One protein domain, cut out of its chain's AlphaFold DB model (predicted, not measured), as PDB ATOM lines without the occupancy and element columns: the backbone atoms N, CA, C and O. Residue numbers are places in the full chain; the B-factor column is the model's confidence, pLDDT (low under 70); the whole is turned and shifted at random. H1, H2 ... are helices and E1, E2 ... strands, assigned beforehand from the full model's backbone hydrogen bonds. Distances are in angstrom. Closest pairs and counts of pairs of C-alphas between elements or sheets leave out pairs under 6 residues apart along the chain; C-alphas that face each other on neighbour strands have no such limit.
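What this domain is: This is residues 16 to 122 and 147 to 194 of the 737 residues of the protein "PHD finger protein MALE STERILITY 1" of Apostasia shenzhenica (UniProt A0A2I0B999). One twisted sheet of six strands has two helices over one face: H3 runs along E5 and E6, and H1 lies slantwise to the strands, near E2, E3 and E5, while short H2 only grazes the sheet. The printed part has 155 residues, under half in named elements, with three named helices and six named strands in the order H1 E1 E2 E3 E4 H2 E5 E6 H3. The antiparallel sheet's order is E1 E2 E3 E4 E5 E6; the class is mixed, in two layers. It is compact, with a radius of gyration of the C-alphas of 15.5 A and spans of 47 by 35 by 32 A.

How they stand to each other: Residues 16 to 17 pair, parallel, with residues 65 to 66 of E2, residues 58 to 67. H1, residues 36 to 44, is on the sheet at a height of 9.5 A, only just over E3, residues 73 to 83, with 3 C-alphas falling on it, and slantwise at 48 degrees on the local plane; their closest C-alphas, Leu 44 and Val 79, are 7.9 A apart. E1, residues 48 to 50, E2, E3 and E4, residues 107 to 114, make a meander, successive antiparallel hairpins; within hydrogen-bond range are N 50 and O 60 at 2.9 A, N 61 and O 79 at 2.9 A, N 80 and O 110 at 2.8 A. H2, residues 116 to 120, only grazes the sheet. E5, residues 150 to 157, is antiparallel to E4, with N 111 and O 154 at 2.8 A, and forms a hairpin with E6, residues 162 to 167, with N 155 and O 163 at 2.8 A. H3, residues 179 to 192, lies on the same face as H1 at a height of 9.6 A, over E5 and E6, along E5 at 20 degrees on the local plane; the closest C-alphas of H3 and E5, Ile 182 and Met 152, are 6.9 A apart. H1 and H3 are close but not clearly touching, C-alphas 39 and 192 being closest at 7.8 A. Every O i to N i+4 pair is within range in H1 and H3; H2 has 0 of 1, and 1 of 2 O i to N i+3 pairs.

Where its parts are: H1 begins at C-alpha 36 (285.960, 201.187, 270.703), and H3 ends at C-alpha 192 (287.956, 195.898, 278.168). From first to last C-alpha E3 measures 32.6 A, E2 28.0 A and H3 19.8 A.

The domain as a whole: The farthest C-alphas, Pro 71 and Gln 101, are 48.3 A apart. Residues 123 to 146 are not printed, a gap of 21.6 A between C-alphas 122 and 147. The links E3 to E4 and E6 to H3 are long. Mean pLDDT of the printed part is 76.0; 47 residues are under 70, among them 86 to 103.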
ATOM      1  N   PHE A  16     281.699 199.500 292.504       89.50
ATOM      2  CA  PHE A  16     282.497 198.503 291.808       89.50
ATOM      3  C   PHE A  16     283.741 198.180 292.623       89.50
ATOM      4  O   PHE A  16     284.303 199.045 293.279       89.50
ATOM      5  N   ARG A  17     284.218 196.939 292.585       88.75
ATOM      6  CA  ARG A  17     285.505 196.610 293.212       88.75
ATOM      7  C   ARG A  17     286.633 196.993 292.272       88.75
ATOM      8  O   ARG A  17     286.620 196.547 291.126       88.75
ATOM      9  N   LEU A  18     287.632 197.717 292.777       88.31
ATOM     10  CA  LEU A  18     288.796 198.135 291.987       88.31
ATOM     11  C   LEU A  18     289.462 196.948 291.266       88.31
ATOM     12  O   LEU A  18     289.773 197.020 290.085       88.31
ATOM     13  N   GLU A  19     289.645 195.836 291.977       85.62
ATOM     14  CA  GLU A  19     290.363 194.645 291.498       85.62
ATOM     15  C   GLU A  19     289.640 193.887 290.378       85.62
ATOM     16  O   GLU A  19     290.260 193.069 289.703       85.62
ATOM     17  N   SER A  20     288.331 194.103 290.217       87.19
ATOM     18  CA  SER A  20     287.504 193.437 289.209       87.19
ATOM     19  C   SER A  20     286.844 194.417 288.239       87.19
ATOM     20  O   SER A  20     286.001 194.001 287.450       87.19
ATOM     21  N   PHE A  21     287.157 195.708 288.308       91.12
ATOM     22  CA  PHE A  21     286.584 196.694 287.399       91.12
ATOM     23  C   PHE A  21     287.082 196.420 285.975       91.12
ATOM     24  O   PHE A  21     288.283 196.285 285.768       91.12
ATOM     25  N   CYS A  22     286.184 196.298 284.994       88.69
ATOM     26  CA  CYS A  22     286.550 195.991 283.604       88.69
ATOM     27  C   CYS A  22     287.268 194.635 283.394       88.69
ATOM     28  O   CYS A  22     287.869 194.404 282.347       88.69
ATOM     29  N   ARG A  23     287.189 193.689 284.344       84.62
ATOM     30  CA  ARG A  23     287.651 192.306 284.113       84.62
ATOM     31  C   ARG A  23     286.569 191.455 283.446       84.62
ATOM     32  O   ARG A  23     285.397 191.692 283.714       84.62
ATOM     33  N   PRO A  24     286.920 190.405 282.677       77.88
ATOM     34  CA  PRO A  24     285.934 189.486 282.090       77.88
ATOM     35  C   PRO A  24     284.968 188.860 283.111       77.88
ATOM     36  O   PRO A  24     283.803 188.643 282.807       77.88
ATOM     37  N   GLU A  25     285.446 188.605 284.330       77.62
ATOM     38  CA  GLU A  25     284.678 188.035 285.453       77.62
ATOM     39  C   GLU A  25     284.100 189.115 286.393       77.62
ATOM     40  O   GLU A  25     283.599 188.818 287.478       77.62
ATOM     41  N   GLY A  26     284.263 190.384 286.024       81.44
ATOM     42  CA  GLY A  26     284.039 191.543 286.871       81.44
ATOM     43  C   GLY A  26     282.758 192.314 286.575       81.44
ATOM     44  O   GLY A  26     281.810 191.803 285.988       81.44
ATOM     45  N   SER A  27     282.727 193.577 287.002       78.81
ATOM     46  CA  SER A  27     281.659 194.517 286.658       78.81
ATOM     47  C   SER A  27     282.240 195.928 286.538       78.81
ATOM     48  O   SER A  27     282.911 196.362 287.479       78.81
ATOM     49  N   PRO A  28     281.971 196.660 285.444       84.38
ATOM     50  CA  PRO A  28     281.371 196.166 284.197       84.38
ATOM     51  C   PRO A  28     282.293 195.147 283.495       84.38
ATOM     52  O   PRO A  28     283.497 195.141 283.743       84.38
ATOM     53  N   ALA A  29     281.740 194.259 282.665       74.06
ATOM     54  CA  ALA A  29     282.488 193.209 281.966       74.06
ATOM     55  C   ALA A  29     281.910 192.928 280.572       74.06
ATOM     56  O   ALA A  29     280.740 193.213 280.326       74.06
ATOM     57  N   LEU A  30     282.723 192.306 279.706       63.94
ATOM     58  CA  LEU A  30     282.313 191.748 278.409       63.94
ATOM     59  C   LEU A  30     281.625 192.771 277.493       63.94
ATOM     60  O   LEU A  30     280.495 192.563 277.052       63.94
ATOM     61  N   PHE A  31     282.311 193.872 277.183       76.88
ATOM     62  CA  PHE A  31     281.840 194.765 276.130       76.88
ATOM     63  C   PHE A  31     281.890 194.021 274.782       76.88
ATOM     64  O   PHE A  31     282.945 193.553 274.358       76.88
ATOM     65  N   GLN A  32     280.718 193.843 274.167       67.44
ATOM     66  CA  GLN A  32     280.521 193.136 272.892       67.44
ATOM     67  C   GLN A  32     280.397 194.105 271.709       67.44
ATOM     68  O   GLN A  32     279.958 193.708 270.634       67.44
ATOM     69  N   GLY A  33     280.725 195.383 271.914       64.25
ATOM     70  CA  GLY A  33     280.691 196.371 270.849       64.25
ATOM     71  C   GLY A  33     281.682 196.008 269.750       64.25
ATOM     72  O   GLY A  33     282.794 195.547 270.006       64.25
ATOM     73  N   SER A  34     281.260 196.249 268.517       63.72
ATOM     74  CA  SER A  34     282.050 196.072 267.302       63.72
ATOM     75  C   SER A  34     283.157 197.125 267.157       63.72
ATOM     76  O   SER A  34     284.069 196.954 266.349       63.72
ATOM     77  N   SER A  35     283.099 198.206 267.948       71.94
ATOM     78  CA  SER A  35     284.073 199.299 267.946       71.94
ATOM     79  C   SER A  35     284.396 199.820 269.352       71.94
ATOM     80  O   SER A  35     283.599 199.727 270.288       71.94
ATOM     81  N   PHE A  36     285.559 200.471 269.483       82.06
ATOM     82  CA  PHE A  36     285.960 201.187 270.703       82.06
ATOM     83  C   PHE A  36     284.888 202.174 271.185       82.06
ATOM     84  O   PHE A  36     284.616 202.265 272.379       82.06
ATOM     85  N   GLN A  37     284.248 202.897 270.262       82.44
ATOM     86  CA  GLN A  37     283.245 203.904 270.603       82.44
ATOM     87  C   GLN A  37     281.985 203.279 271.210       82.44
ATOM     88  O   GLN A  37     281.400 203.848 272.129       82.44
ATOM     89  N   GLU A  38     281.569 202.109 270.722       82.44
ATOM     90  CA  GLU A  38     280.460 201.350 271.305       82.44
ATOM     91  C   GLU A  38     280.809 200.842 272.700       82.44
ATOM     92  O   GLU A  38     280.019 201.018 273.629       82.44
ATOM     93  N   ASN A  39     282.014 200.294 272.872       86.75
ATOM     94  CA  ASN A  39     282.493 199.832 274.174       86.75
ATOM     95  C   ASN A  39     282.611 200.989 275.179       86.75
ATOM     96  O   ASN A  39     282.215 200.843 276.335       86.75
ATOM     97  N   MET A  40     283.074 202.163 274.737       90.50
ATOM     98  CA  MET A  40     283.119 203.374 275.560       90.50
ATOM     99  C   MET A  40     281.712 203.821 275.962       90.50
ATOM    100  O   MET A  40     281.449 204.015 277.146       90.50
ATOM    101  N   ARG A  41     280.766 203.915 275.018       89.81
ATOM    102  CA  ARG A  41     279.362 204.243 275.330       89.81
ATOM    103  C   ARG A  41     278.747 203.244 276.315       89.81
ATOM    104  O   ARG A  41     278.045 203.655 277.238       89.81
ATOM    105  N   ALA A  42     279.039 201.954 276.152       90.38
ATOM    106  CA  ALA A  42     278.594 200.915 277.072       90.38
ATOM    107  C   ALA A  42     279.176 201.115 278.480       90.38
ATOM    108  O   ALA A  42     278.421 201.053 279.449       90.38
ATOM    109  N   LEU A  43     280.476 201.418 278.605       92.56
ATOM    110  CA  LEU A  43     281.118 201.752 279.882       92.56
ATOM    111  C   LEU A  43     280.454 202.965 280.548       92.56
ATOM    112  O   LEU A  43     280.099 202.894 281.726       92.56
ATOM    113  N   LEU A  44     280.236 204.053 279.804       91.50
ATOM    114  CA  LEU A  44     279.599 205.272 280.319       91.50
ATOM    115  C   LEU A  44     278.168 205.019 280.825       91.50
ATOM    116  O   LEU A  44     277.749 205.641 281.798       91.50
ATOM    117  N   GLY A  45     277.445 204.045 280.259       89.69
ATOM    118  CA  GLY A  45     276.132 203.608 280.760       89.69
ATOM    119  C   GLY A  45     276.149 203.011 282.180       89.69
ATOM    120  O   GLY A  45     275.112 202.942 282.853       89.69
ATOM    121  N   PHE A  46     277.318 202.595 282.679       89.81
ATOM    122  CA  PHE A  46     277.495 202.154 284.065       89.81
ATOM    123  C   PHE A  46     277.816 203.296 285.038       89.81
ATOM    124  O   PHE A  46     277.588 203.125 286.238       89.81
ATOM    125  N   GLY A  47     278.304 204.434 284.543       87.88
ATOM    126  CA  GLY A  47     278.686 205.583 285.363       87.88
ATOM    127  C   GLY A  47     277.497 206.441 285.788       87.88
ATOM    128  O   GLY A  47     276.437 206.423 285.157       87.88
ATOM    129  N   GLU A  48     277.666 207.206 286.863       88.12
ATOM    130  CA  GLU A  48     276.720 208.257 287.247       88.12
ATOM    131  C   GLU A  48     277.065 209.553 286.522       88.12
ATOM    132  O   GLU A  48     278.208 209.997 286.565       88.12
ATOM    133  N   HIS A  49     276.089 210.168 285.856       86.25
ATOM    134  CA  HIS A  49     276.312 211.444 285.183       86.25
ATOM    135  C   HIS A  49     276.462 212.568 286.217       86.25
ATOM    136  O   HIS A  49     275.545 212.835 286.997       86.25
ATOM    137  N   GLU A  50     277.603 213.249 286.198       79.62
ATOM    138  CA  GLU A  50     277.912 214.374 287.078       79.62
ATOM    139  C   GLU A  50     277.632 215.693 286.355       79.62
ATOM    140  O   GLU A  50     277.976 215.870 285.186       79.62
ATOM    141  N   VAL A  51     277.013 216.645 287.054       69.00
ATOM    142  CA  VAL A  51     276.850 218.005 286.530       69.00
ATOM    143  C   VAL A  51     278.145 218.763 286.800       69.00
ATOM    144  O   VAL A  51     278.420 219.131 287.941       69.00
ATOM    145  N   VAL A  52     278.942 218.979 285.755       63.00
ATOM    146  CA  VAL A  52     280.117 219.855 285.810       63.00
ATOM    147  C   VAL A  52     279.651 221.263 285.461       63.00
ATOM    148  O   VAL A  52     279.167 221.507 284.359       63.00
ATOM    149  N   LEU A  53     279.732 222.170 286.429       50.34
ATOM    150  CA  LEU A  53     279.565 223.601 286.190       50.34
ATOM    151  C   LEU A  53     280.932 224.141 285.741       50.34
ATOM    152  O   LEU A  53     281.947 223.717 286.285       50.34
ATOM    153  N   ASP A  54     280.936 225.050 284.769       51.78
ATOM    154  CA  ASP A  54     282.094 225.859 284.339       51.78
ATOM    155  C   ASP A  54     283.051 225.294 283.267       51.78
ATOM    156  O   ASP A  54     284.090 225.904 283.026       51.78
ATOM    157  N   VAL A  55     282.715 224.217 282.537       56.22
ATOM    158  CA  VAL A  55     283.515 223.807 281.357       56.22
ATOM    159  C   VAL A  55     282.623 223.481 280.154       56.22
ATOM    160  O   VAL A  55     282.036 222.400 280.064       56.22
ATOM    161  N   GLU A  56     282.498 224.429 279.220       57.28
ATOM    162  CA  GLU A  56     281.800 224.197 277.949       57.28
ATOM    163  C   GLU A  56     282.464 223.047 277.173       57.28
ATOM    164  O   GLU A  56     283.686 222.950 277.090       57.28
ATOM    165  N   GLY A  57     281.649 222.143 276.619       65.44
ATOM    166  CA  GLY A  57     282.129 221.032 275.790       65.44
ATOM    167  C   GLY A  57     282.492 219.738 276.530       65.44
ATOM    168  O   GLY A  57     282.847 218.767 275.859       65.44
ATOM    169  N   PHE A  58     282.350 219.678 277.862       77.81
ATOM    170  CA  PHE A  58     282.642 218.478 278.653       77.81
ATOM    171  C   PHE A  58     281.388 217.803 279.213       77.81
ATOM    172  O   PHE A  58     280.457 218.448 279.696       77.81
ATOM    173  N   LYS A  59     281.393 216.469 279.210       85.75
ATOM    174  CA  LYS A  59     280.453 215.635 279.976       85.75
ATOM    175  C   LYS A  59     281.233 214.746 280.928       85.75
ATOM    176  O   LYS A  59     282.314 214.289 280.571       85.75
ATOM    177  N   CYS A  60     280.703 214.486 282.119       88.31
ATOM    178  CA  CYS A  60     281.416 213.733 283.148       88.31
ATOM    179  C   CYS A  60     280.577 212.578 283.686       88.31
ATOM    180  O   CYS A  60     279.400 212.737 284.012       88.31
ATOM    181  N   TRP A  61     281.223 211.424 283.824       91.19
ATOM    182  CA  TRP A  61     280.686 210.249 284.489       91.19
ATOM    183  C   TRP A  61     281.581 209.861 285.650       91.19
ATOM    184  O   TRP A  61     282.806 209.904 285.535       91.19
ATOM    185  N   SER A  62     280.976 209.433 286.751       90.19
ATOM    186  CA  SER A  62     281.702 208.949 287.913       90.19
ATOM    187  C   SER A  62     281.420 207.482 288.225       90.19
ATOM    188  O   SER A  62     280.332 206.957 287.983       90.19
ATOM    189  N   PHE A  63     282.439 206.811 288.759       91.75
ATOM    190  CA  PHE A  63     282.401 205.413 289.169       91.75
ATOM    191  C   PHE A  63     283.004 205.297 290.567       91.75
ATOM    192  O   PHE A  63     284.147 205.699 290.792       91.75
ATOM    193  N   LEU A  64     282.249 204.735 291.510       90.62
ATOM    194  CA  LEU A  64     282.723 204.518 292.871       90.62
ATOM    195  C   LEU A  64     283.425 203.156 292.964       90.62
ATOM    196  O   LEU A  64     282.813 202.115 292.724       90.62
ATOM    197  N   LEU A  65     284.717 203.170 293.287       90.12
ATOM    198  CA  LEU A  65     285.602 202.012 293.335       90.12
ATOM    199  C   LEU A  65     285.971 201.661 294.787       90.12
ATOM    200  O   LEU A  65     286.686 202.405 295.450       90.12
ATOM    201  N   GLU A  66     285.533 200.502 295.266       88.25
ATOM    202  CA  GLU A  66     285.845 199.960 296.594       88.25
ATOM    203  C   GLU A  66     287.270 199.372 296.627       88.25
ATOM    204  O   GLU A  66     287.613 198.488 295.828       88.25
ATOM    205  N   LEU A  67     288.088 199.826 297.586       82.62
ATOM    206  CA  LEU A  67     289.400 199.255 297.916       82.62
ATOM    207  C   LEU A  67     289.281 198.219 299.043       82.62
ATOM    208  O   LEU A  67     288.784 198.515 300.135       82.62
ATOM    209  N   ARG A  68     289.859 197.028 298.845       72.31
ATOM    210  CA  ARG A  68     290.003 196.015 299.904       72.31
ATOM    211  C   ARG A  68     291.155 196.340 300.854       72.31
ATOM    212  O   ARG A  68     292.196 195.689 300.850       72.31
ATOM    213  N   GLN A  69     290.946 197.331 301.706       68.00
ATOM    214  CA  GLN A  69     291.843 197.658 302.813       68.00
ATOM    215  C   GLN A  69     291.068 197.767 304.129       68.00
ATOM    216  O   GLN A  69     289.841 197.818 304.140       68.00
ATOM    217  N   SER A  70     291.779 197.738 305.255       51.44
ATOM    218  CA  SER A  70     291.191 197.883 306.589       51.44
ATOM    219  C   SER A  70     291.728 199.168 307.226       51.44
ATOM    220  O   SER A  70     292.894 199.167 307.628       51.44
ATOM    221  N   PRO A  71     290.925 200.246 307.352       56.62
ATOM    222  CA  PRO A  71     289.493 200.360 307.034       56.62
ATOM    223  C   PRO A  71     289.208 200.496 305.523       56.62
ATOM    224  O   PRO A  71     290.060 201.023 304.810       56.62
ATOM    225  N   PRO A  72     288.027 200.063 305.034       64.88
ATOM    226  CA  PRO A  72     287.658 200.190 303.625       64.88
ATOM    227  C   PRO A  72     287.623 201.662 303.211       64.88
ATOM    228  O   PRO A  72     287.165 202.518 303.972       64.88
ATOM    229  N   ALA A  73     288.128 201.945 302.014       74.19
ATOM    230  CA  ALA A  73     288.071 203.267 301.411       74.19
ATOM    231  C   ALA A  73     287.522 203.155 299.994       74.19
ATOM    232  O   ALA A  73     287.814 202.189 299.289       74.19
ATOM    233  N   ASP A  74     286.779 204.173 299.587       80.88
ATOM    234  CA  ASP A  74     286.217 204.262 298.251       80.88
ATOM    235  C   ASP A  74     286.977 205.340 297.467       80.88
ATOM    236  O   ASP A  74     287.261 206.422 297.987       80.88
ATOM    237  N   LEU A  75     287.329 205.034 296.222       85.69
ATOM    238  CA  LEU A  75     287.913 205.965 295.259       85.69
ATOM    239  C   LEU A  75     286.861 206.334 294.221       85.69
ATOM    240  O   LEU A  75     286.070 205.492 293.815       85.69
ATOM    241  N   LYS A  76     286.873 207.575 293.745       87.19
ATOM    242  CA  LYS A  76     285.974 208.018 292.678       87.19
ATOM    243  C   LYS A  76     286.761 208.136 291.377       87.19
ATOM    244  O   LYS A  76     287.601 209.016 291.265       87.19
ATOM    245  N   LEU A  77     286.514 207.246 290.422       90.94
ATOM    246  CA  LEU A  77     287.043 207.348 289.061       90.94
ATOM    247  C   LEU A  77     286.127 208.255 288.243       90.94
ATOM    248  O   LEU A  77     284.908 208.092 288.279       90.94
ATOM    249  N   LEU A  78     286.713 209.192 287.508       90.19
ATOM    250  CA  LEU A  78     286.008 210.124 286.642       90.19
ATOM    251  C   LEU A  78     286.360 209.821 285.188       90.19
ATOM    252  O   LEU A  78     287.522 209.593 284.859       90.19
ATOM    253  N   VAL A  79     285.355 209.820 284.321       91.75
ATOM    254  CA  VAL A  79     285.533 209.765 282.871       91.75
ATOM    255  C   VAL A  79     284.922 211.027 282.290       91.75
ATOM    256  O   VAL A  79     283.726 211.257 282.459       91.75
ATOM    257  N   LEU A  80     285.734 211.855 281.640       88.88
ATOM    258  CA  LEU A  80     285.280 213.072 280.976       88.88
ATOM    259  C   LEU A  80     285.304 212.878 279.465       88.88
ATOM    260  O   LEU A  80     286.341 212.530 278.914       88.88
ATOM    261  N   GLU A  81     284.180 213.116 278.800       89.31
ATOM    262  CA  GLU A  81     284.112 213.234 277.342       89.31
ATOM    263  C   GLU A  81     284.313 214.705 276.971       89.31
ATOM    264  O   GLU A  81     283.472 215.541 277.298       89.31
ATOM    265  N   GLU A  82     285.418 215.000 276.293       84.88
ATOM    266  CA  GLU A  82     285.707 216.290 275.671       84.88
ATOM    267  C   GLU A  82     285.259 216.265 274.205       84.88
ATOM    268  O   GLU A  82     285.691 215.411 273.422       84.88
ATOM    269  N   MET A  83     284.434 217.237 273.816       82.94
ATOM    270  CA  MET A  83     284.147 217.542 272.413       82.94
ATOM    271  C   MET A  83     285.170 218.567 271.908       82.94
ATOM    272  O   MET A  83     285.049 219.755 272.201       82.94
ATOM    273  N   VAL A  84     286.159 218.122 271.126       77.81
ATOM    274  CA  VAL A  84     287.341 218.935 270.757       77.81
ATOM    275  C   VAL A  84     286.965 220.226 270.019       77.81
ATOM    276  O   VAL A  84     287.611 221.251 270.194       77.81
ATOM    277  N   GLU A  85     285.885 220.214 269.237       74.12
ATOM    278  CA  GLU A  85     285.380 221.408 268.540       74.12
ATOM    279  C   GLU A  85     284.878 222.512 269.481       74.12
ATOM    280  O   GLU A  85     285.083 223.694 269.198       74.12
ATOM    281  N   ALA A  86     284.195 222.117 270.558       69.62
ATOM    282  CA  ALA A  86     283.594 223.020 271.537       69.62
ATOM    283  C   ALA A  86     284.586 223.426 272.639       69.62
ATOM    284  O   ALA A  86     284.316 224.344 273.407       69.62
ATOM    285  N   SER A  87     285.726 222.738 272.718       65.50
ATOM    286  CA  SER A  87     286.810 223.051 273.639       65.50
ATOM    287  C   SER A  87     287.602 224.262 273.145       65.50
ATOM    288  O   SER A  87     287.901 224.396 271.956       65.50
ATOM    289  N   GLN A  88     288.019 225.124 274.075       55.31
ATOM    290  CA  GLN A  88     288.954 226.223 273.793       55.31
ATOM    291  C   GLN A  88     290.346 225.714 273.363       55.31
ATOM    292  O   GLN A  88     291.157 226.477 272.847       55.31
ATOM    293  N   HIS A  89     290.618 224.414 273.533       53.16
ATOM    294  CA  HIS A  89     291.924 223.787 273.343       53.16
ATOM    295  C   HIS A  89     291.907 222.788 272.177       53.16
ATOM    296  O   HIS A  89     292.203 221.602 272.336       53.16
ATOM    297  N   ARG A  90     291.576 223.278 270.973       51.34
ATOM    298  CA  ARG A  90     291.585 222.481 269.726       51.34
ATOM    299  C   ARG A  90     292.937 221.805 269.458       51.34
ATOM    300  O   ARG A  90     292.975 220.711 268.908       51.34
ATOM    301  N   HIS A  91     294.020 222.442 269.904       50.16
ATOM    302  CA  HIS A  91     295.410 222.015 269.749       50.16
ATOM    303  C   HIS A  91     295.954 221.538 271.101       50.16
ATOM    304  O   HIS A  91     296.717 222.241 271.762       50.16
ATOM    305  N   TYR A  92     295.497 220.377 271.573       47.34
ATOM    306  CA  TYR A  92     296.171 219.739 272.703       47.34
ATOM    307  C   TYR A  92     297.364 218.986 272.132       47.34
ATOM    308  O   TYR A  92     297.127 218.050 271.378       47.34
ATOM    309  N   PRO A  93     298.608 219.351 272.458       46.44
ATOM    310  CA  PRO A  93     299.754 218.862 271.720       46.44
ATOM    311  C   PRO A  93     299.861 217.333 271.762       46.44
ATOM    312  O   PRO A  93     300.265 216.749 272.766       46.44
ATOM    313  N   ASN A  94     299.613 216.681 270.629       45.16
ATOM    314  CA  ASN A  94     299.979 215.300 270.320       45.16
ATOM    315  C   ASN A  94     301.515 215.139 270.170       45.16
ATOM    316  O   ASN A  94     301.978 214.164 269.573       45.16
ATOM    317  N   HIS A  95     302.325 216.042 270.752       44.72
ATOM    318  CA  HIS A  95     303.788 215.916 270.892       44.72
ATOM    319  C   HIS A  95     304.194 214.649 271.672       44.72
ATOM    320  O   HIS A  95     305.352 214.232 271.687       44.72
ATOM    321  N   PHE A  96     303.240 213.975 272.317       47.34
ATOM    322  CA  PHE A  96     303.461 212.698 272.975       47.34
ATOM    323  C   PHE A  96     303.738 211.595 271.950       47.34
ATOM    324  O   PHE A  96     302.797 210.988 271.471       47.34
ATOM    325  N   VAL A  97     305.012 211.245 271.717       48.91
ATOM    326  CA  VAL A  97     305.476 210.011 271.026       48.91
ATOM    327  C   VAL A  97     305.330 210.022 269.490       48.91
ATOM    328  O   VAL A  97     304.983 209.007 268.892       48.91
ATOM    329  N   GLY A  98     305.587 211.150 268.821       47.81
ATOM    330  CA  GLY A  98     305.593 211.197 267.348       47.81
ATOM    331  C   GLY A  98     304.216 210.989 266.698       47.81
ATOM    332  O   GLY A  98     304.130 210.559 265.549       47.81
ATOM    333  N   TRP A  99     303.133 211.286 267.429       51.88
ATOM    334  CA  TRP A  99     301.751 211.211 266.931       51.88
ATOM    335  C   TRP A  99     301.316 212.491 266.200       51.88
ATOM    336  O   TRP A  99     300.183 212.562 265.738       51.88
ATOM    337  N   GLY A 100     302.219 213.460 266.004       52.00
ATOM    338  CA  GLY A 100     301.958 214.694 265.249       52.00
ATOM    339  C   GLY A 100     301.550 214.479 263.786       52.00
ATOM    340  O   GLY A 100     301.080 215.398 263.142       52.00
ATOM    341  N   GLN A 101     301.669 213.264 263.238       55.31
ATOM    342  CA  GLN A 101     301.177 212.933 261.890       55.31
ATOM    343  C   GLN A 101     299.751 212.357 261.867       55.31
ATOM    344  O   GLN A 101     299.280 211.927 260.817       55.31
ATOM    345  N   GLN A 102     299.066 212.302 263.011       64.56
ATOM    346  CA  GLN A 102     297.741 211.693 263.128       64.56
ATOM    347  C   GLN A 102     296.639 212.745 263.086       64.56
ATOM    348  O   GLN A 102     296.770 213.831 263.649       64.56
ATOM    349  N   MET A 103     295.537 212.408 262.415       69.81
ATOM    350  CA  MET A 103     294.389 213.299 262.320       69.81
ATOM    351  C   MET A 103     293.763 213.552 263.690       69.81
ATOM    352  O   MET A 103     293.638 212.650 264.527       69.81
ATOM    353  N   ILE A 104     293.322 214.792 263.892       74.75
ATOM    354  CA  ILE A 104     292.694 215.217 265.141       74.75
ATOM    355  C   ILE A 104     291.351 214.501 265.301       74.75
ATOM    356  O   ILE A 104     290.447 214.623 264.471       74.75
ATOM    357  N   CYS A 105     291.213 213.752 266.391       80.88
ATOM    358  CA  CYS A 105     289.961 213.097 266.749       80.88
ATOM    359  C   CYS A 105     288.917 214.116 267.227       80.88
ATOM    360  O   CYS A 105     289.233 215.060 267.943       80.88
ATOM    361  N   SER A 106     287.652 213.895 266.875       83.44
ATOM    362  CA  SER A 106     286.513 214.739 267.261       83.44
ATOM    363  C   SER A 106     286.236 214.730 268.771       83.44
ATOM    364  O   SER A 106     285.696 215.699 269.310       83.44
ATOM    365  N   ARG A 107     286.587 213.628 269.447       85.88
ATOM    366  CA  ARG A 107     286.368 213.402 270.878       85.88
ATOM    367  C   ARG A 107     287.605 212.833 271.553       85.88
ATOM    368  O   ARG A 107     288.314 212.001 270.972       85.88
ATOM    369  N   ARG A 108     287.788 213.218 272.813       86.00
ATOM    370  CA  ARG A 108     288.791 212.673 273.733       86.00
ATOM    371  C   ARG A 108     288.107 212.270 275.037       86.00
ATOM    372  O   ARG A 108     287.189 212.938 275.501       86.00
ATOM    373  N   PHE A 109     288.534 211.156 275.614       89.25
ATOM    374  CA  PHE A 109     288.023 210.632 276.875       89.25
ATOM    375  C   PHE A 109     289.127 210.690 277.928       89.25
ATOM    376  O   PHE A 109     290.107 209.951 277.830       89.25
ATOM    377  N   HIS A 110     288.971 211.553 278.928       89.56
ATOM    378  CA  HIS A 110     289.904 211.680 280.044       89.56
ATOM    379  C   HIS A 110     289.463 210.739 281.158       89.56
ATOM    380  O   HIS A 110     288.385 210.899 281.723       89.56
ATOM    381  N   ILE A 111     290.295 209.760 281.478       92.25
ATOM    382  CA  ILE A 111     290.085 208.804 282.561       92.25
ATOM    383  C   ILE A 111     290.965 209.259 283.722       92.25
ATOM    384  O   ILE A 111     292.192 209.199 283.635       92.25
ATOM    385  N   VAL A 112     290.332 209.748 284.787       89.25
ATOM    386  CA  VAL A 112     291.000 210.465 285.876       89.25
ATOM    387  C   VAL A 112     290.682 209.826 287.223       89.25
ATOM    388  O   VAL A 112     289.521 209.671 287.605       89.25
ATOM    389  N   LEU A 113     291.729 209.491 287.978       88.12
ATOM    390  CA  LEU A 113     291.644 209.246 289.417       88.12
ATOM    391  C   LEU A 113     292.163 210.494 290.144       88.12
ATOM    392  O   LEU A 113     293.371 210.725 290.123       88.12
ATOM    393  N   PRO A 114     291.307 211.294 290.793       82.44
ATOM    394  CA  PRO A 114     291.728 212.492 291.505       82.44
ATOM    395  C   PRO A 114     292.424 212.158 292.833       82.44
ATOM    396  O   PRO A 114     292.129 211.145 293.477       82.44
ATOM    397  N   SER A 115     293.327 213.038 293.268       74.94
ATOM    398  CA  SER A 115     293.872 213.035 294.629       74.94
ATOM    399  C   SER A 115     292.841 213.569 295.635       74.94
ATOM    400  O   SER A 115     291.876 214.251 295.284       74.94
ATOM    401  N   LYS A 116     293.023 213.250 296.921       61.09
ATOM    402  CA  LYS A 116     292.058 213.546 297.995       61.09
ATOM    403  C   LYS A 116     291.809 215.047 298.187       61.09
ATOM    404  O   LYS A 116     290.700 215.416 298.578       61.09
ATOM    405  N   ASP A 117     292.791 215.891 297.880       51.03
ATOM    406  CA  ASP A 117     292.699 217.342 298.071       51.03
ATOM    407  C   ASP A 117     291.687 218.003 297.113       51.03
ATOM    408  O   ASP A 117     291.046 218.986 297.493       51.03
ATOM    409  N   MET A 118     291.390 217.383 295.958       49.31
ATOM    410  CA  MET A 118     290.342 217.846 295.030       49.31
ATOM    411  C   MET A 118     288.906 217.546 295.491       49.31
ATOM    412  O   MET A 118     287.959 218.180 295.035       49.31
ATOM    413  N   ILE A 119     288.704 216.575 296.390       47.38
ATOM    414  CA  ILE A 119     287.362 216.086 296.780       47.38
ATOM    415  C   ILE A 119     286.753 216.952 297.910       47.38
ATOM    416  O   ILE A 119     285.623 216.729 298.356       47.38
ATOM    417  N   SER A 120     287.500 217.946 298.404       37.06
ATOM    418  CA  SER A 120     287.145 218.746 299.582       37.06
ATOM    419  C   SER A 120     286.053 219.799 299.337       37.06
ATOM    420  O   SER A 120     285.371 220.190 300.286       37.06
ATOM    421  N   THR A 121     285.783 220.173 298.088       33.28
ATOM    422  CA  THR A 121     284.712 221.112 297.729       33.28
ATOM    423  C   THR A 121     283.565 220.357 297.065       33.28
ATOM    424  O   THR A 121     283.779 219.484 296.233       33.28
ATOM    425  N   GLU A 122     282.314 220.685 297.388       34.22
ATOM    426  CA  GLU A 122     281.098 220.117 296.766       34.22
ATOM    427  C   GLU A 122     280.927 220.504 295.276       34.22
ATOM    428  O   GLU A 122     279.820 220.532 294.746       34.22
ATOM    429  N   LEU A 147     300.620 218.167 288.094       41.78
ATOM    430  CA  LEU A 147     300.626 216.701 288.117       41.78
ATOM    431  C   LEU A 147     300.325 216.119 289.510       41.78
ATOM    432  O   LEU A 147     299.966 214.946 289.604       41.78
ATOM    433  N   GLU A 148     300.428 216.913 290.581       46.66
ATOM    434  CA  GLU A 148     300.153 216.483 291.964       46.66
ATOM    435  C   GLU A 148     298.648 216.343 292.281       46.66
ATOM    436  O   GLU A 148     298.264 215.747 293.292       46.66
ATOM    437  N   SER A 149     297.771 216.836 291.401       58.66
ATOM    438  CA  SER A 149     296.313 216.829 291.599       58.66
ATOM    439  C   SER A 149     295.639 215.489 291.254       58.66
ATOM    440  O   SER A 149     294.607 215.141 291.840       58.66
ATOM    441  N   HIS A 150     296.230 214.692 290.355       76.31
ATOM    442  CA  HIS A 150     295.680 213.421 289.878       76.31
ATOM    443  C   HIS A 150     296.562 212.233 290.294       76.31
ATOM    444  O   HIS A 150     297.768 212.214 290.071       76.31
ATOM    445  N   LEU A 151     295.946 211.188 290.854       84.75
ATOM    446  CA  LEU A 151     296.578 209.881 291.059       84.75
ATOM    447  C   LEU A 151     296.805 209.161 289.721       84.75
ATOM    448  O   LEU A 151     297.786 208.443 289.560       84.75
ATOM    449  N   MET A 152     295.897 209.332 288.765       89.31
ATOM    450  CA  MET A 152     296.029 208.823 287.401       89.31
ATOM    451  C   MET A 152     295.325 209.769 286.444       89.31
ATOM    452  O   MET A 152     294.212 210.205 286.733       89.31
ATOM    453  N   HIS A 153     295.928 210.000 285.286       87.69
ATOM    454  CA  HIS A 153     295.269 210.635 284.153       87.69
ATOM    455  C   HIS A 153     295.698 209.913 282.884       87.69
ATOM    456  O   HIS A 153     296.879 209.886 282.538       87.69
ATOM    457  N   GLY A 154     294.739 209.303 282.197       89.00
ATOM    458  CA  GLY A 154     294.915 208.804 280.841       89.00
ATOM    459  C   GLY A 154     293.914 209.437 279.883       89.00
ATOM    460  O   GLY A 154     292.813 209.806 280.280       89.00
ATOM    461  N   ILE A 155     294.298 209.565 278.621       86.88
ATOM    462  CA  ILE A 155     293.477 210.096 277.537       86.88
ATOM    463  C   ILE A 155     293.294 208.985 276.506       86.88
ATOM    464  O   ILE A 155     294.267 208.346 276.110       86.88
ATOM    465  N   LEU A 156     292.058 208.744 276.075       89.06
ATOM    466  CA  LEU A 156     291.734 207.871 274.946       89.06
ATOM    467  C   LEU A 156     291.013 208.676 273.865       89.06
ATOM    468  O   LEU A 156     290.033 209.363 274.141       89.06
ATOM    469  N   HIS A 157     291.475 208.581 272.629       86.31
ATOM    470  CA  HIS A 157     290.878 209.239 271.471       86.31
ATOM    471  C   HIS A 157     289.734 208.393 270.893       86.31
ATOM    472  O   HIS A 157     289.676 207.181 271.100       86.31
ATOM    473  N   SER A 158     288.817 209.008 270.140       86.00
ATOM    474  CA  SER A 158     287.675 208.312 269.510       86.00
ATOM    475  C   SER A 158     288.067 207.201 268.527       86.00
ATOM    476  O   SER A 158     287.274 206.280 268.315       86.00
ATOM    477  N   ASN A 159     289.278 207.248 267.964       78.69
ATOM    478  CA  ASN A 159     289.857 206.181 267.142       78.69
ATOM    479  C   ASN A 159     290.519 205.063 267.972       78.69
ATOM    480  O   ASN A 159     291.106 204.137 267.422       78.69
ATOM    481  N   GLY A 160     290.428 205.127 269.301       80.12
ATOM    482  CA  GLY A 160     290.957 204.137 270.231       80.12
ATOM    483  C   GLY A 160     292.454 204.251 270.513       80.12
ATOM    484  O   GLY A 160     292.965 203.417 271.246       80.12
ATOM    485  N   LEU A 161     293.174 205.244 269.990       80.44
ATOM    486  CA  LEU A 161     294.536 205.535 270.453       80.44
ATOM    487  C   LEU A 161     294.515 206.121 271.862       80.44
ATOM    488  O   LEU A 161     293.519 206.712 272.277       80.44
ATOM    489  N   GLY A 162     295.608 205.967 272.607       84.31
ATOM    490  CA  GLY A 162     295.653 206.438 273.986       84.31
ATOM    491  C   GLY A 162     296.999 206.966 274.446       84.31
ATOM    492  O   GLY A 162     298.047 206.572 273.940       84.31
ATOM    493  N   HIS A 163     296.958 207.803 275.476       84.12
ATOM    494  CA  HIS A 163     298.120 208.346 276.166       84.12
ATOM    495  C   HIS A 163     297.894 208.220 277.671       84.12
ATOM    496  O   HIS A 163     296.914 208.739 278.199       84.12
ATOM    497  N   LEU A 164     298.786 207.532 278.375       88.38
ATOM    498  CA  LEU A 164     298.825 207.584 279.833       88.38
ATOM    499  C   LEU A 164     299.735 208.749 280.233       88.38
ATOM    500  O   LEU A 164     300.918 208.746 279.899       88.38
ATOM    501  N   ILE A 165     299.166 209.754 280.897       82.19
ATOM    502  CA  ILE A 165     299.835 211.025 281.201       82.19
ATOM    503  C   ILE A 165     300.563 210.944 282.541       82.19
ATOM    504  O   ILE A 165     301.740 211.286 282.621       82.19
ATOM    505  N   CYS A 166     299.893 210.462 283.589       82.75
ATOM    506  CA  CYS A 166     300.506 210.338 284.910       82.75
ATOM    507  C   CYS A 166     300.013 209.120 285.700       82.75
ATOM    508  O   CYS A 166     298.890 208.636 285.521       82.75
ATOM    509  N   VAL A 167     300.886 208.639 286.591       86.44
ATOM    510  CA  VAL A 167     300.626 207.572 287.566       86.44
ATOM    511  C   VAL A 167     301.317 207.935 288.878       86.44
ATOM    512  O   VAL A 167     302.521 207.736 289.038       86.44
ATOM    513  N   ASN A 168     300.535 208.412 289.837       81.19
ATOM    514  CA  ASN A 168     300.987 208.886 291.140       81.19
ATOM    515  C   ASN A 168     300.418 207.985 292.246       81.19
ATOM    516  O   ASN A 168     299.479 208.327 292.963       81.19
ATOM    517  N   GLY A 169     300.969 206.774 292.348       78.88
ATOM    518  CA  GLY A 169     300.618 205.811 293.397       78.88
ATOM    519  C   GLY A 169     301.270 206.112 294.749       78.88
ATOM    520  O   GLY A 169     301.836 207.181 294.953       78.88
ATOM    521  N   ILE A 170     301.240 205.157 295.685       71.75
ATOM    522  CA  ILE A 170     301.935 205.272 296.987       71.75
ATOM    523  C   ILE A 170     303.424 205.596 296.801       71.75
ATOM    524  O   ILE A 170     304.001 206.373 297.557       71.75
ATOM    525  N   GLU A 171     304.041 205.044 295.759       66.75
ATOM    526  CA  GLU A 171     305.426 205.316 295.379       66.75
ATOM    527  C   GLU A 171     305.675 206.781 294.977       66.75
ATOM    528  O   GLU A 171     306.807 207.247 295.103       66.75
ATOM    529  N   GLY A 172     304.625 207.489 294.550       57.56
ATOM    530  CA  GLY A 172     304.600 208.914 294.214       57.56
ATOM    531  C   GLY A 172     303.826 209.784 295.215       57.56
ATOM    532  O   GLY A 172     303.491 210.909 294.879       57.56
ATOM    533  N   GLY A 173     303.522 209.287 296.426       60.66
ATOM    534  CA  GLY A 173     302.915 210.083 297.509       60.66
ATOM    535  C   GLY A 173     301.445 209.788 297.848       60.66
ATOM    536  O   GLY A 173     300.929 210.344 298.818       60.66
ATOM    537  N   SER A 174     300.764 208.888 297.129       70.81
ATOM    538  CA  SER A 174     299.386 208.489 297.474       70.81
ATOM    539  C   SER A 174     299.306 207.777 298.830       70.81
ATOM    540  O   SER A 174     300.178 206.993 299.195       70.81
ATOM    541  N   GLN A 175     298.214 207.973 299.571       67.50
ATOM    542  CA  GLN A 175     297.977 207.284 300.850       67.50
ATOM    543  C   GLN A 175     297.119 206.013 300.718       67.50
ATOM    544  O   GLN A 175     296.984 205.276 301.693       67.50
ATOM    545  N   PHE A 176     296.515 205.763 299.548       72.81
ATOM    546  CA  PHE A 176     295.421 204.783 299.414       72.81
ATOM    547  C   PHE A 176     295.657 203.706 298.358       72.81
ATOM    548  O   PHE A 176     295.165 202.591 298.512       72.81
ATOM    549  N   ILE A 177     296.364 204.025 297.273       82.81
ATOM    550  CA  ILE A 177     296.495 203.127 296.124       82.81
ATOM    551  C   ILE A 177     297.927 203.126 295.590       82.81
ATOM    552  O   ILE A 177     298.533 204.171 295.364       82.81
ATOM    553  N   SER A 178     298.495 201.934 295.410       85.38
ATOM    554  CA  SER A 178     299.832 201.763 294.822       85.38
ATOM    555  C   SER A 178     299.830 202.047 293.320       85.38
ATOM    556  O   SER A 178     298.822 201.840 292.642       85.38
ATOM    557  N   GLY A 179     300.984 202.426 292.767       86.31
ATOM    558  CA  GLY A 179     301.134 202.632 291.325       86.31
ATOM    559  C   GLY A 179     300.814 201.359 290.543       86.31
ATOM    560  O   GLY A 179     300.229 201.414 289.468       86.31
ATOM    561  N   ARG A 180     301.099 200.190 291.134       88.00
ATOM    562  CA  ARG A 180     300.732 198.889 290.563       88.00
ATOM    563  C   ARG A 180     299.220 198.736 290.397       88.00
ATOM    564  O   ARG A 180     298.776 198.315 289.339       88.00
ATOM    565  N   GLN A 181     298.440 199.075 291.422       90.06
ATOM    566  CA  GLN A 181     296.979 198.992 291.358       90.06
ATOM    567  C   GLN A 181     296.394 199.978 290.338       90.06
ATOM    568  O   GLN A 181     295.432 199.638 289.656       90.06
ATOM    569  N   ILE A 182     296.989 201.169 290.209       91.69
ATOM    570  CA  ILE A 182     296.606 202.151 289.186       91.69
ATOM    571  C   ILE A 182     296.861 201.591 287.783       91.69
ATOM    572  O   ILE A 182     295.972 201.630 286.935       91.69
ATOM    573  N   MET A 183     298.049 201.033 287.547       92.56
ATOM    574  CA  MET A 183     298.394 200.426 286.263       92.56
ATOM    575  C   MET A 183     297.519 199.213 285.941       92.56
ATOM    576  O   MET A 183     297.077 199.074 284.807       92.56
ATOM    577  N   ASP A 184     297.220 198.367 286.931       92.00
ATOM    578  CA  ASP A 184     296.302 197.240 286.763       92.00
ATOM    579  C   ASP A 184     294.894 197.720 286.375       92.00
ATOM    580  O   ASP A 184     294.258 197.085 285.536       92.00
ATOM    581  N   LEU A 185     294.402 198.822 286.958       92.75
ATOM    582  CA  LEU A 185     293.118 199.429 286.590       92.75
ATOM    583  C   LEU A 185     293.150 199.983 285.159       92.75
ATOM    584  O   LEU A 185     292.259 199.677 284.371       92.75
ATOM    585  N   TRP A 186     294.168 200.781 284.825       93.44
ATOM    586  CA  TRP A 186     294.345 201.347 283.485       93.44
ATOM    587  C   TRP A 186     294.374 200.252 282.419       93.44
ATOM    588  O   TRP A 186     293.632 200.305 281.439       93.44
ATOM    589  N   ASP A 187     295.174 199.215 282.659       90.88
ATOM    590  CA  ASP A 187     295.317 198.095 281.742       90.88
ATOM    591  C   ASP A 187     293.996 197.337 281.546       90.88
ATOM    592  O   ASP A 187     293.631 196.974 280.425       90.88
ATOM    593  N   GLN A 188     293.230 197.151 282.627       90.25
ATOM    594  CA  GLN A 188     291.905 196.527 282.582       90.25
ATOM    595  C   GLN A 188     290.910 197.358 281.771       90.25
ATOM    596  O   GLN A 188     290.196 196.800 280.940       90.25
ATOM    597  N   ILE A 189     290.887 198.681 281.955       91.44
ATOM    598  CA  ILE A 189     290.016 199.583 281.194       91.44
ATOM    599  C   ILE A 189     290.374 199.545 279.705       91.44
ATOM    600  O   ILE A 189     289.496 199.286 278.882       91.44
ATOM    601  N   CYS A 190     291.646 199.733 279.341       89.56
ATOM    602  CA  CYS A 190     292.078 199.693 277.940       89.56
ATOM    603  C   CYS A 190     291.788 198.338 277.277       89.56
ATOM    604  O   CYS A 190     291.332 198.286 276.131       89.56
ATOM    605  N   THR A 191     292.020 197.242 278.003       85.19
ATOM    606  CA  THR A 191     291.737 195.880 277.534       85.19
ATOM    607  C   THR A 191     290.243 195.675 277.304       85.19
ATOM    608  O   THR A 191     289.851 195.189 276.245       85.19
ATOM    609  N   ALA A 192     289.402 196.069 278.262       85.12
ATOM    610  CA  ALA A 192     287.956 195.898 278.168       85.12
ATOM    611  C   ALA A 192     287.343 196.745 277.055       85.12
ATOM    612  O   ALA A 192     286.519 196.248 276.294       85.12
ATOM    613  N   LEU A 193     287.786 197.995 276.912       85.50
ATOM    614  CA  LEU A 193     287.341 198.886 275.841       85.50
ATOM    615  C   LEU A 193     287.784 198.427 274.449       85.50
ATOM    616  O   LEU A 193     287.359 199.020 273.457       85.50
ATOM    617  N   GLN A 194     288.620 197.387 274.372       78.44
ATOM    618  CA  GLN A 194     289.233 196.918 273.137       78.44
ATOM    619  C   GLN A 194     289.901 198.091 272.426       78.44
ATOM    620  O   GLN A 194     289.670 198.381 271.252       78.44
TER     621      GLN A 194